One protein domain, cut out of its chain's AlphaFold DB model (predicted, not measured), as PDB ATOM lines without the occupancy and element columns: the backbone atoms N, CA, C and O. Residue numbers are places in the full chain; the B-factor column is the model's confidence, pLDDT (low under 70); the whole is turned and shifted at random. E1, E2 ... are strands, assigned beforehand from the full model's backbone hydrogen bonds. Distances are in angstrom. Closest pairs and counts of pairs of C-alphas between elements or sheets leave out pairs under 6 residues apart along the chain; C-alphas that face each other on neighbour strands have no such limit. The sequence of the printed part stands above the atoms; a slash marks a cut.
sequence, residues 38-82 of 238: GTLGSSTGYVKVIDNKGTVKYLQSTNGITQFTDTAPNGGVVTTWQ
ATOM      1  N   GLY A  38     -19.783 -12.442  25.483       80.00
ATOM      2  CA  GLY A  38     -19.856 -12.057  26.889       80.00
ATOM      3  C   GLY A  38     -20.332 -10.610  27.031       80.00
ATOM      4  O   GLY A  38     -19.862  -9.717  26.324       80.00
ATOM      5  N   THR A  39     -21.280 -10.382  27.935       79.62
ATOM      6  CA  THR A  39     -21.752  -9.047  28.333       79.62
ATOM      7  C   THR A  39     -21.055  -8.602  29.615       79.62
ATOM      8  O   THR A  39     -20.536  -9.448  30.335       79.62
ATOM      9  N   LEU A  40     -21.078  -7.304  29.934       75.38
ATOM     10  CA  LEU A  40     -20.551  -6.777  31.204       75.38
ATOM     11  C   LEU A  40     -21.167  -7.513  32.408       75.38
ATOM     12  O   LEU A  40     -22.370  -7.786  32.413       75.38
ATOM     13  N   GLY A  41     -20.350  -7.845  33.408       70.88
ATOM     14  CA  GLY A  41     -20.762  -8.608  34.588       70.88
ATOM     15  C   GLY A  41     -21.104 -10.085  34.339       70.88
ATOM     16  O   GLY A  41     -21.568 -10.756  35.259       70.88
ATOM     17  N   SER A  42     -20.893 -10.614  33.129       74.50
ATOM     18  CA  SER A  42     -21.096 -12.035  32.828       74.50
ATOM     19  C   SER A  42     -19.882 -12.877  33.225       74.50
ATOM     20  O   SER A  42     -18.733 -12.478  33.004       74.50
ATOM     21  N   SER A  43     -20.156 -14.078  33.741       72.44
ATOM     22  CA  SER A  43     -19.195 -15.173  33.946       72.44
ATOM     23  C   SER A  43     -19.210 -16.214  32.811       72.44
ATOM     24  O   SER A  43     -18.579 -17.268  32.900       72.44
ATOM     25  N   THR A  44     -19.962 -15.940  31.740       75.44
ATOM     26  CA  THR A  44     -20.180 -16.838  30.594       75.44
ATOM     27  C   THR A  44     -20.106 -16.088  29.260       75.44
ATOM     28  O   THR A  44     -20.235 -14.859  29.219       75.44
ATOM     29  N   GLY A  45     -19.934 -16.826  28.161       82.19
ATOM     30  CA  GLY A  45     -19.797 -16.284  26.811       82.19
ATOM     31  C   GLY A  45     -18.376 -16.388  26.257       82.19
ATOM     32  O   GLY A  45     -17.486 -17.001  26.855       82.19
ATOM     33  N   TYR A  46     -18.172 -15.802  25.074       84.06
ATOM     34  CA  TYR A  46     -16.840 -15.599  24.509       84.06
ATOM     35  C   TYR A  46     -16.355 -14.162  24.672       84.06
ATOM     36  O   TYR A  46     -17.129 -13.206  24.592       84.06
ATOM     37  N   VAL A  47     -15.035 -14.016  24.738       79.94
ATOM     38  CA  VAL A  47     -14.337 -12.755  24.483       79.94
ATOM     39  C   VAL A  47     -13.525 -12.892  23.204       79.94
ATOM     40  O   VAL A  47     -12.872 -13.907  22.947       79.94
ATOM     41  N   LYS A  48     -13.628 -11.868  22.355       82.50
ATOM     42  CA  LYS A  48     -12.873 -11.781  21.110       82.50
ATOM     43  C   LYS A  48     -11.456 -11.323  21.435       82.50
ATOM     44  O   LYS A  48     -11.277 -10.271  22.037       82.50
ATOM     45  N   VAL A  49     -10.470 -12.081  20.979       81.69
ATOM     46  CA  VAL A  49      -9.056 -11.705  21.042       81.69
ATOM     47  C   VAL A  49      -8.471 -11.657  19.636       81.69
ATOM     48  O   VAL A  49      -9.009 -12.256  18.703       81.69
ATOM     49  N   ILE A  50      -7.389 -10.909  19.469       80.94
ATOM     50  CA  ILE A  50      -6.646 -10.812  18.213       80.94
ATOM     51  C   ILE A  50      -5.241 -11.316  18.513       80.94
ATOM     52  O   ILE A  50      -4.621 -10.855  19.470       80.94
ATOM     53  N   ASP A  51      -4.762 -12.296  17.751       78.75
ATOM     54  CA  ASP A  51      -3.398 -12.788  17.932       78.75
ATOM     55  C   ASP A  51      -2.348 -11.865  17.295       78.75
ATOM     56  O   ASP A  51      -2.665 -10.894  16.605       78.75
ATOM     57  N   ASN A  52      -1.069 -12.186  17.505       71.06
ATOM     58  CA  ASN A  52       0.060 -11.420  16.970       71.06
ATOM     59  C   ASN A  52       0.165 -11.430  15.430       71.06
ATOM     60  O   ASN A  52       1.048 -10.778  14.881       71.06
ATOM     61  N   LYS A  53      -0.714 -12.157  14.731       77.50
ATOM     62  CA  LYS A  53      -0.839 -12.177  13.268       77.50
ATOM     63  C   LYS A  53      -2.135 -11.511  12.788       77.50
ATOM     64  O   LYS A  53      -2.458 -11.603  11.608       77.50
ATOM     65  N   GLY A  54      -2.890 -10.861  13.677       77.12
ATOM     66  CA  GLY A  54      -4.154 -10.200  13.345       77.12
ATOM     67  C   GLY A  54      -5.352 -11.149  13.225       77.12
ATOM     68  O   GLY A  54      -6.445 -10.710  12.866       77.12
ATOM     69  N   THR A  55      -5.191 -12.438  13.534       86.62
ATOM     70  CA  THR A  55      -6.281 -13.414  13.435       86.62
ATOM     71  C   THR A  55      -7.234 -13.242  14.608       86.62
ATOM     72  O   THR A  55      -6.831 -13.271  15.773       86.62
ATOM     73  N   VAL A  56      -8.521 -13.102  14.297       84.62
ATOM     74  CA  VAL A  56      -9.584 -13.079  15.300       84.62
ATOM     75  C   VAL A  56      -9.756 -14.473  15.896       84.62
ATOM     76  O   VAL A  56     -10.053 -15.427  15.181       84.62
ATOM     77  N   LYS A  57      -9.627 -14.574  17.216       81.06
ATOM     78  CA  LYS A  57      -9.891 -15.785  17.994       81.06
ATOM     79  C   LYS A  57     -10.965 -15.511  19.043       81.06
ATOM     80  O   LYS A  57     -11.204 -14.367  19.432       81.06
ATOM     81  N   TYR A  58     -11.621 -16.574  19.490       82.25
ATOM     82  CA  TYR A  58     -12.673 -16.520  20.498       82.25
ATOM     83  C   TYR A  58     -12.269 -17.402  21.668       82.25
ATOM     84  O   TYR A  58     -12.043 -18.597  21.490       82.25
ATOM     85  N   LEU A  59     -12.167 -16.809  22.852       79.38
ATOM     86  CA  LEU A  59     -11.894 -17.544  24.078       79.38
ATOM     87  C   LEU A  59     -13.181 -17.604  24.896       79.38
ATOM     88  O   LEU A  59     -13.810 -16.572  25.120       79.38
ATOM     89  N   GLN A  60     -13.584 -18.806  25.296       78.75
ATOM     90  CA  GLN A  60     -14.869 -19.075  25.945       78.75
ATOM     91  C   GLN A  60     -14.687 -19.978  27.164       78.75
ATOM     92  O   GLN A  60     -13.782 -20.816  27.188       78.75
ATOM     93  N   SER A  61     -15.560 -19.823  28.160       72.81
ATOM     94  CA  SER A  61     -15.469 -20.534  29.445       72.81
ATOM     95  C   SER A  61     -15.529 -22.062  29.322       72.81
ATOM     96  O   SER A  61     -14.956 -22.767  30.148       72.81
ATOM     97  N   THR A  62     -16.122 -22.593  28.243       70.50
ATOM     98  CA  THR A  62     -16.136 -24.040  27.939       70.50
ATOM     99  C   THR A  62     -14.736 -24.652  27.794       70.50
ATOM    100  O   THR A  62     -14.581 -25.863  27.943       70.50
ATOM    101  N   ASN A  63     -13.706 -23.832  27.560       63.81
ATOM    102  CA  ASN A  63     -12.323 -24.284  27.420       63.81
ATOM    103  C   ASN A  63     -11.572 -24.358  28.772       63.81
ATOM    104  O   ASN A  63     -10.343 -24.363  28.775       63.81
ATOM    105  N   GLY A  64     -12.273 -24.380  29.916       60.91
ATOM    106  CA  GLY A  64     -11.652 -24.435  31.251       60.91
ATOM    107  C   GLY A  64     -11.080 -23.094  31.729       60.91
ATOM    108  O   GLY A  64     -10.237 -23.052  32.619       60.91
ATOM    109  N   ILE A  65     -11.527 -21.996  31.118       68.06
ATOM    110  CA  ILE A  65     -11.109 -20.633  31.444       68.06
ATOM    111  C   ILE A  65     -12.149 -20.022  32.380       68.06
ATOM    112  O   ILE A  65     -13.320 -19.900  32.015       68.06
ATOM    113  N   THR A  66     -11.720 -19.567  33.554       65.06
ATOM    114  CA  THR A  66     -12.557 -18.713  34.401       65.06
ATOM    115  C   THR A  66     -12.585 -17.307  33.811       65.06
ATOM    116  O   THR A  66     -11.547 -16.656  33.704       65.06
ATOM    117  N   GLN A  67     -13.766 -16.838  33.410       67.06
ATOM    118  CA  GLN A  67     -13.956 -15.508  32.840       67.06
ATOM    119  C   GLN A  67     -14.760 -14.635  33.799       67.06
ATOM    120  O   GLN A  67     -15.816 -15.036  34.282       67.06
ATOM    121  N   PHE A  68     -14.272 -13.418  34.017       63.88
ATOM    122  CA  PHE A  68     -15.031 -12.327  34.609       63.88
ATOM    123  C   PHE A  68     -14.923 -11.126  33.677       63.88
ATOM    124  O   PHE A  68     -13.862 -10.864  33.106       63.88
ATOM    125  N   THR A  69     -16.033 -10.424  33.502       65.94
ATOM    126  CA  THR A  69     -16.096  -9.166  32.763       65.94
ATOM    127  C   THR A  69     -16.463  -8.070  33.757       65.94
ATOM    128  O   THR A  69     -17.403  -8.236  34.534       65.94
ATOM    129  N   ASP A  70     -15.694  -6.980  33.786       61.22
ATOM    130  CA  ASP A  70     -15.956  -5.870  34.709       61.22
ATOM    131  C   ASP A  70     -17.369  -5.290  34.487       61.22
ATOM    132  O   ASP A  70     -17.879  -5.226  33.367       61.22
ATOM    133  N   THR A  71     -18.018  -4.905  35.581       60.66
ATOM    134  CA  THR A  71     -19.315  -4.221  35.617       60.66
ATOM    135  C   THR A  71     -19.210  -2.711  35.381       60.66
ATOM    136  O   THR A  71     -20.223  -2.085  35.066       60.66
ATOM    137  N   ALA A  72     -18.025  -2.103  35.523       61.56
ATOM    138  CA  ALA A  72     -17.835  -0.666  35.332       61.56
ATOM    139  C   ALA A  72     -17.517  -0.308  33.859       61.56
ATOM    140  O   ALA A  72     -16.604  -0.876  33.263       61.56
ATOM    141  N   PRO A  73     -18.202   0.680  33.245       53.84
ATOM    142  CA  PRO A  73     -18.044   1.016  31.825       53.84
ATOM    143  C   PRO A  73     -16.765   1.811  31.487       53.84
ATOM    144  O   PRO A  73     -16.624   2.287  30.362       53.84
ATOM    145  N   ASN A  74     -15.809   1.946  32.410       55.84
ATOM    146  CA  ASN A  74     -14.621   2.794  32.245       55.84
ATOM    147  C   ASN A  74     -13.509   2.119  31.412       55.84
ATOM    148  O   ASN A  74     -12.342   2.147  31.793       55.84
ATOM    149  N   GLY A  75     -13.862   1.509  30.274       55.56
ATOM    150  CA  GLY A  75     -12.888   0.900  29.356       55.56
ATOM    151  C   GLY A  75     -13.368  -0.315  28.552       55.56
ATOM    152  O   GLY A  75     -12.623  -0.798  27.704       55.56
ATOM    153  N   GLY A  76     -14.597  -0.799  28.770       60.38
ATOM    154  CA  GLY A  76     -15.149  -1.974  28.080       60.38
ATOM    155  C   GLY A  76     -14.920  -3.292  28.829       60.38
ATOM    156  O   GLY A  76     -14.672  -3.305  30.030       60.38
ATOM    157  N   VAL A  77     -15.044  -4.421  28.123       56.91
ATOM    158  CA  VAL A  77     -14.849  -5.762  28.699       56.91
ATOM    159  C   VAL A  77     -13.356  -6.006  28.939       56.91
ATOM    160  O   VAL A  77     -12.632  -6.389  28.022       56.91
ATOM    161  N   VAL A  78     -12.890  -5.802  30.172       57.19
ATOM    162  CA  VAL A  78     -11.558  -6.244  30.612       57.19
ATOM    163  C   VAL A  78     -11.673  -7.679  31.122       57.19
ATOM    164  O   VAL A  78     -12.426  -7.954  32.052       57.19
ATOM    165  N   THR A  79     -10.942  -8.604  30.502       56.19
ATOM    166  CA  THR A  79     -10.787  -9.981  30.989       56.19
ATOM    167  C   THR A  79      -9.357 -10.164  31.464       56.19
ATOM    168  O   THR A  79      -8.426 -10.103  30.662       56.19
ATOM    169  N   THR A  80      -9.174 -10.397  32.761       54.34
ATOM    170  CA  THR A  80      -7.864 -10.747  33.314       54.34
ATOM    171  C   THR A  80      -7.596 -12.223  33.059       54.34
ATOM    172  O   THR A  80      -8.309 -13.093  33.556       54.34
ATOM    173  N   TRP A  81      -6.553 -12.499  32.283       60.91
ATOM    174  CA  TRP A  81      -6.030 -13.843  32.073       60.91
ATOM    175  C   TRP A  81      -5.000 -14.124  33.152       60.91
ATOM    176  O   TRP A  81      -3.850 -13.703  33.044       60.91
ATOM    177  N   GLN A  82      -5.407 -14.815  34.209       57.38
ATOM    178  CA  GLN A  82      -4.447 -15.289  35.190       57.38
ATOM    179  C   GLN A  82      -3.832 -16.594  34.680       57.38
ATOM    180  O   GLN A  82      -4.425 -17.664  34.793       57.38
TER     181      GLN A  82
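What this domain is: This is residues 38 to 82 of the 238 residues of an uncharacterized protein of Tenacibaculum litoreum (UniProt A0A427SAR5). With little regular structure, the model shows a short two-stranded hairpin, E1 and E2, whose turn makes one end, while winding loops make the other. Among these, residues 61 to 82 run away to a bend near Ala 72 and fold back. The printed part has 45 residues, with no named helix and two named strands, E1 then E2, in one antiparallel sheet; the class is all strand, with 10 residues in named elements. It is only just compact, close to loose, with a radius of gyration of the C-alphas of 10.8 A and spans of 30 by 24 by 18 A.

Where its parts are: Find C-alpha 46 at (-16.840, -15.599, 24.509); from there E1, residues 46 to 50, runs 12.9 A. E2, residues 56 to 60, runs 13.3 A to C-alpha 60 at (-14.869, -19.075, 25.945).

How they stand to each other: E1 and E2 form a hairpin with a tight link, antiparallel at 149 degrees between their directions. Look at C-alphas 46 and 60, which face each other at 4.2 A. N 47 and O 59, 2.9 A apart, and N 57 and O 49, 2.8 A apart, are within hydrogen-bond range.

The domain as a whole: The C-alphas farthest apart, of Lys 53 and Ala 72, are 30.1 A apart. The printed part has no cut. Residues 63 to 82 have pLDDT under 70.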